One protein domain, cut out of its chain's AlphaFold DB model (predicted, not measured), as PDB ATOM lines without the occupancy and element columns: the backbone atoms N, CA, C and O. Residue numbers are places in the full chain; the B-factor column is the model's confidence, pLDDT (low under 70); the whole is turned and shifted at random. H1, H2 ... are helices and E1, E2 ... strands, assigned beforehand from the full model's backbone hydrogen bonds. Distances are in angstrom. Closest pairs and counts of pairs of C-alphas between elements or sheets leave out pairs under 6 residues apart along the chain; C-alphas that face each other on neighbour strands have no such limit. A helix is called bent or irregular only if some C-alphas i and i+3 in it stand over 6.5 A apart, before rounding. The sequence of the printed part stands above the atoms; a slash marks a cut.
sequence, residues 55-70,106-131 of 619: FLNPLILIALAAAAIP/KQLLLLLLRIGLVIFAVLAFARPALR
ATOM      1  N   PHE A  55     -38.269  80.580   6.963       75.31
ATOM      2  CA  PHE A  55     -37.193  81.433   6.450       75.31
ATOM      3  C   PHE A  55     -37.653  82.131   5.173       75.31
ATOM      4  O   PHE A  55     -38.176  81.477   4.274       75.31
ATOM      5  N   LEU A  56     -37.432  83.444   5.075       70.56
ATOM      6  CA  LEU A  56     -37.791  84.221   3.882       70.56
ATOM      7  C   LEU A  56     -36.938  83.842   2.664       70.56
ATOM      8  O   LEU A  56     -37.423  83.880   1.541       70.56
ATOM      9  N   ASN A  57     -35.684  83.436   2.891       78.81
ATOM     10  CA  ASN A  57     -34.754  83.012   1.845       78.81
ATOM     11  C   ASN A  57     -34.159  81.630   2.177       78.81
ATOM     12  O   ASN A  57     -33.024  81.550   2.656       78.81
ATOM     13  N   PRO A  58     -34.886  80.523   1.933       78.12
ATOM     14  CA  PRO A  58     -34.446  79.184   2.333       78.12
ATOM     15  C   PRO A  58     -33.168  78.721   1.615       78.12
ATOM     16  O   PRO A  58     -32.394  77.958   2.183       78.12
ATOM     17  N   LEU A  59     -32.876  79.230   0.412       82.38
ATOM     18  CA  LEU A  59     -31.644  78.910  -0.326       82.38
ATOM     19  C   LEU A  59     -30.367  79.369   0.402       82.38
ATOM     20  O   LEU A  59     -29.316  78.748   0.254       82.38
ATOM     21  N   ILE A  60     -30.453  80.411   1.236       83.31
ATOM     22  CA  ILE A  60     -29.306  80.936   1.995       83.31
ATOM     23  C   ILE A  60     -28.856  79.946   3.083       83.31
ATOM     24  O   ILE A  60     -27.693  79.964   3.477       83.31
ATOM     25  N   LEU A  61     -29.710  79.005   3.509       79.81
ATOM     26  CA  LEU A  61     -29.326  77.947   4.454       79.81
ATOM     27  C   LEU A  61     -28.231  77.023   3.902       79.81
ATOM     28  O   LEU A  61     -27.464  76.468   4.684       79.81
ATOM     29  N   ILE A  62     -28.082  76.907   2.577       84.56
ATOM     30  CA  ILE A  62     -26.971  76.154   1.966       84.56
ATOM     31  C   ILE A  62     -25.622  76.802   2.327       84.56
ATOM     32  O   ILE A  62     -24.628  76.105   2.535       84.56
ATOM     33  N   ALA A  63     -25.587  78.128   2.512       84.06
ATOM     34  CA  ALA A  63     -24.389  78.853   2.931       84.06
ATOM     35  C   ALA A  63     -23.947  78.520   4.369       84.06
ATOM     36  O   ALA A  63     -22.812  78.819   4.736       84.06
ATOM     37  N   LEU A  64     -24.778  77.836   5.171       85.81
ATOM     38  CA  LEU A  64     -24.377  77.327   6.486       85.81
ATOM     39  C   LEU A  64     -23.210  76.326   6.380       85.81
ATOM     40  O   LEU A  64     -22.414  76.217   7.311       85.81
ATOM     41  N   ALA A  65     -23.032  75.669   5.226       85.44
ATOM     42  CA  ALA A  65     -21.865  74.830   4.947       85.44
ATOM     43  C   ALA A  65     -20.532  75.603   5.060       85.44
ATOM     44  O   ALA A  65     -19.509  75.023   5.429       85.44
ATOM     45  N   ALA A  66     -20.532  76.925   4.842       83.50
ATOM     46  CA  ALA A  66     -19.347  77.767   5.017       83.50
ATOM     47  C   ALA A  66     -18.883  77.859   6.484       83.50
ATOM     48  O   ALA A  66     -17.708  78.126   6.742       83.50
ATOM     49  N   ALA A  67     -19.754  77.566   7.461       84.62
ATOM     50  CA  ALA A  67     -19.379  77.492   8.876       84.62
ATOM     51  C   ALA A  67     -18.411  76.327   9.176       84.62
ATOM     52  O   ALA A  67     -17.742  76.338  10.212       84.62
ATOM     53  N   ALA A  68     -18.269  75.358   8.261       85.56
ATOM     54  CA  ALA A  68     -17.268  74.297   8.355       85.56
ATOM     55  C   ALA A  68     -15.843  74.772   8.005       85.56
ATOM     56  O   ALA A  68     -14.873  74.134   8.414       85.56
ATOM     57  N   ILE A  69     -15.677  75.902   7.301       86.38
ATOM     58  CA  ILE A  69     -14.364  76.392   6.841       86.38
ATOM     59  C   ILE A  69     -13.418  76.704   8.019       86.38
ATOM     60  O   ILE A  69     -12.296  76.188   8.025       86.38
ATOM     61  N   PRO A  70     -13.817  77.476   9.057       82.81
ATOM     62  CA  PRO A  70     -12.946  77.741  10.205       82.81
ATOM     63  C   PRO A  70     -12.582  76.471  10.981       82.81
ATOM     64  O   PRO A  70     -11.466  76.367  11.493       82.81
ATOM     65  N   LYS A 106      -8.784  79.445  25.522       78.94
ATOM     66  CA  LYS A 106      -8.872  80.624  24.645       78.94
ATOM     67  C   LYS A 106      -8.970  80.237  23.170       78.94
ATOM     68  O   LYS A 106      -9.745  80.846  22.447       78.94
ATOM     69  N   GLN A 107      -8.216  79.233  22.723       79.12
ATOM     70  CA  GLN A 107      -8.275  78.744  21.343       79.12
ATOM     71  C   GLN A 107      -9.632  78.111  21.014       79.12
ATOM     72  O   GLN A 107     -10.182  78.401  19.955       79.12
ATOM     73  N   LEU A 108     -10.198  77.318  21.929       82.69
ATOM     74  CA  LEU A 108     -11.530  76.734  21.760       82.69
ATOM     75  C   LEU A 108     -12.622  77.816  21.734       82.69
ATOM     76  O   LEU A 108     -13.489  77.791  20.867       82.69
ATOM     77  N   LEU A 109     -12.539  78.803  22.633       84.12
ATOM     78  CA  LEU A 109     -13.473  79.930  22.673       84.12
ATOM     79  C   LEU A 109     -13.391  80.781  21.393       84.12
ATOM     80  O   LEU A 109     -14.417  81.151  20.829       84.12
ATOM     81  N   LEU A 110     -12.178  81.051  20.895       83.69
ATOM     82  CA  LEU A 110     -11.962  81.778  19.639       83.69
ATOM     83  C   LEU A 110     -12.480  81.003  18.420       83.69
ATOM     84  O   LEU A 110     -12.988  81.618  17.482       83.69
ATOM     85  N   LEU A 111     -12.367  79.672  18.423       84.38
ATOM     86  CA  LEU A 111     -12.923  78.820  17.372       84.38
ATOM     87  C   LEU A 111     -14.456  78.873  17.369       84.38
ATOM     88  O   LEU A 111     -15.049  79.102  16.317       84.38
ATOM     89  N   LEU A 112     -15.085  78.730  18.541       87.69
ATOM     90  CA  LEU A 112     -16.539  78.834  18.692       87.69
ATOM     91  C   LEU A 112     -17.059  80.207  18.264       87.69
ATOM     92  O   LEU A 112     -18.054  80.277  17.549       87.69
ATOM     93  N   LEU A 113     -16.365  81.290  18.625       87.44
ATOM     94  CA  LEU A 113     -16.739  82.643  18.209       87.44
ATOM     95  C   LEU A 113     -16.672  82.809  16.680       87.44
ATOM     96  O   LEU A 113     -17.576  83.398  16.092       87.44
ATOM     97  N   ARG A 114     -15.634  82.271  16.017       87.19
ATOM     98  CA  ARG A 114     -15.509  82.327  14.546       87.19
ATOM     99  C   ARG A 114     -16.626  81.568  13.838       87.19
ATOM    100  O   ARG A 114     -17.166  82.077  12.865       87.19
ATOM    101  N   ILE A 115     -16.965  80.374  14.321       89.50
ATOM    102  CA  ILE A 115     -18.068  79.576  13.769       89.50
ATOM    103  C   ILE A 115     -19.405  80.285  14.034       89.50
ATOM    104  O   ILE A 115     -20.217  80.432  13.123       89.50
ATOM    105  N   GLY A 116     -19.597  80.797  15.253       87.62
ATOM    106  CA  GLY A 116     -20.786  81.547  15.649       87.62
ATOM    107  C   GLY A 116     -21.016  82.789  14.790       87.62
ATOM    108  O   GLY A 116     -22.141  83.021  14.365       87.62
ATOM    109  N   LEU A 117     -19.964  83.544  14.456       89.12
ATOM    110  CA  LEU A 117     -20.070  84.728  13.595       89.12
ATOM    111  C   LEU A 117     -20.609  84.372  12.204       89.12
ATOM    112  O   LEU A 117     -21.507  85.050  11.709       89.12
ATOM    113  N   VAL A 118     -20.118  83.286  11.598       87.75
ATOM    114  CA  VAL A 118     -20.606  82.818  10.290       87.75
ATOM    115  C   VAL A 118     -22.067  82.372  10.383       87.75
ATOM    116  O   VAL A 118     -22.873  82.764   9.544       87.75
ATOM    117  N   ILE A 119     -22.435  81.616  11.422       88.44
ATOM    118  CA  ILE A 119     -23.821  81.173  11.636       88.44
ATOM    119  C   ILE A 119     -24.758  82.374  11.828       88.44
ATOM    120  O   ILE A 119     -25.802  82.438  11.184       88.44
ATOM    121  N   PHE A 120     -24.389  83.348  12.664       88.81
ATOM    122  CA  PHE A 120     -25.207  84.540  12.892       88.81
ATOM    123  C   PHE A 120     -25.326  85.418  11.649       88.81
ATOM    124  O   PHE A 120     -26.406  85.938  11.392       88.81
ATOM    125  N   ALA A 121     -24.268  85.542  10.844       87.50
ATOM    126  CA  ALA A 121     -24.342  86.240   9.564       87.50
ATOM    127  C   ALA A 121     -25.327  85.544   8.612       87.50
ATOM    128  O   ALA A 121     -26.215  86.194   8.062       87.50
ATOM    129  N   VAL A 122     -25.234  84.216   8.472       88.62
ATOM    130  CA  VAL A 122     -26.164  83.431   7.644       88.62
ATOM    131  C   VAL A 122     -27.602  83.570   8.150       88.62
ATOM    132  O   VAL A 122     -28.498  83.803   7.347       88.62
ATOM    133  N   LEU A 123     -27.839  83.513   9.465       84.94
ATOM    134  CA  LEU A 123     -29.169  83.713  10.052       84.94
ATOM    135  C   LEU A 123     -29.698  85.142   9.853       84.94
ATOM    136  O   LEU A 123     -30.882  85.313   9.570       84.94
ATOM    137  N   ALA A 124     -28.839  86.161   9.940       85.31
ATOM    138  CA  ALA A 124     -29.216  87.549   9.681       85.31
ATOM    139  C   ALA A 124     -29.685  87.753   8.230       85.31
ATOM    140  O   ALA A 124     -30.663  88.463   7.994       85.31
ATOM    141  N   PHE A 125     -29.042  87.082   7.266       82.75
ATOM    142  CA  PHE A 125     -29.461  87.096   5.859       82.75
ATOM    143  C   PHE A 125     -30.650  86.168   5.568       82.75
ATOM    144  O   PHE A 125     -31.488  86.498   4.728       82.75
ATOM    145  N   ALA A 126     -30.767  85.040   6.273       82.88
ATOM    146  CA  ALA A 126     -31.892  84.114   6.142       82.88
ATOM    147  C   ALA A 126     -33.198  84.672   6.741       82.88
ATOM    148  O   ALA A 126     -34.275  84.204   6.367       82.88
ATOM    149  N   ARG A 127     -33.100  85.677   7.632       74.38
ATOM    150  CA  ARG A 127     -34.213  86.383   8.294       74.38
ATOM    151  C   ARG A 127     -35.292  85.415   8.814       74.38
ATOM    152  O   ARG A 127     -36.364  85.321   8.212       74.38
ATOM    153  N   PRO A 128     -35.031  84.678   9.911       76.62
ATOM    154  CA  PRO A 128     -36.024  83.788  10.503       76.62
ATOM    155  C   PRO A 128     -37.235  84.593  10.987       76.62
ATOM    156  O   PRO A 128     -37.093  85.519  11.784       76.62
ATOM    157  N   ALA A 129     -38.425  84.237  10.501       71.56
ATOM    158  CA  ALA A 129     -39.682  84.849  10.908       71.56
ATOM    159  C   ALA A 129     -40.522  83.840  11.700       71.56
ATOM    160  O   ALA A 129     -40.721  82.697  11.276       71.56
ATOM    161  N   LEU A 130     -41.032  84.283  12.848       59.25
ATOM    162  CA  LEU A 130     -42.043  83.571  13.623       59.25
ATOM    163  C   LEU A 130     -43.414  83.992  13.077       59.25
ATOM    164  O   LEU A 130     -43.862  85.100  13.354       59.25
ATOM    165  N   ARG A 131     -44.055  83.148  12.259       51.59
ATOM    166  CA  ARG A 131     -45.443  83.358  11.814       51.59
ATOM    167  C   ARG A 131     -46.330  82.204  12.270       51.59
ATOM    168  O   ARG A 131     -45.973  81.039  12.104       51.59
TER     169      ARG A 131
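What this domain is: This is residues 55 to 70 and 106 to 131 of the 619 residues of the protein "VWFA domain-containing protein" of Chlorobi bacterium OLB7 (UniProt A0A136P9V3). Two helices, H1 and H2, lie side by side and nearly antiparallel; H2 is the longer one, and its first residues run on past the cut end of H1, while the short strand E1 makes a tail beyond the other end of H2. The outline is only just a rod, spanning 38 by 18 by 10 A. The printed part has 42 residues, with two named helices and one named strand in the order H1, H2, E1, and its class is mostly helix. E1 pairs with no named strand. The whole is loose, with a radius of gyration of the C-alphas of 11.8 A.

Where its parts are: The printed part begins at Phe 55, whose C-alpha is at (-37.193, 81.433, 6.450). H1 follows as residues 58 to 70, from C-alpha 58 at (-34.446, 79.184, 2.333) to C-alpha 70 at (-12.946, 77.741, 10.205), a length of 22.9 A. H1 is irregular, but only just: C-alphas 67 and 70 are 6.6 A apart. After the cut, H2 holds residues 106 to 126 and is 29.7 A long from first to last C-alpha, beginning at C-alpha 106 at (-8.872, 80.624, 24.645). E1 holds residues 128 to 130, and its last C-alpha, that of Leu 130, is at (-42.043, 83.571, 13.623).

How they stand to each other: H1 and H2 touch, with 18 pairs of C-alphas within 8 A. Their closest C-alphas are those of Ala 67 and Ile 115, 5.5 A apart. Their lines stand at a shallow tilt of 16 degrees, and they run opposite ways. Their centres are 11.4 A apart. H2 and E1 meet only through their link, which is tight, with 1 residue between them. H1 and E1 are apart. In H2 every backbone O i to N i+4 pair is within hydrogen-bond range; in H1 0 of 9 such pairs are, while 9 of its 10 O i to N i+3 pairs are within range.

The domain as a whole: The two C-alphas farthest apart are those of Lys 106 and Arg 131, at 38.9 A. The C-alphas of the first and last printed residues, Phe 55 and Arg 131, are 10.0 A apart. Residues 71 to 105 are cut out and not printed, and C-alphas 70 and 106 are 15.3 A apart across this cut, which lies in the link from H1 to H2. No link that is printed whole is long. The mean pLDDT of the printed part is 82.0, and residues 130 to 131 are under 70.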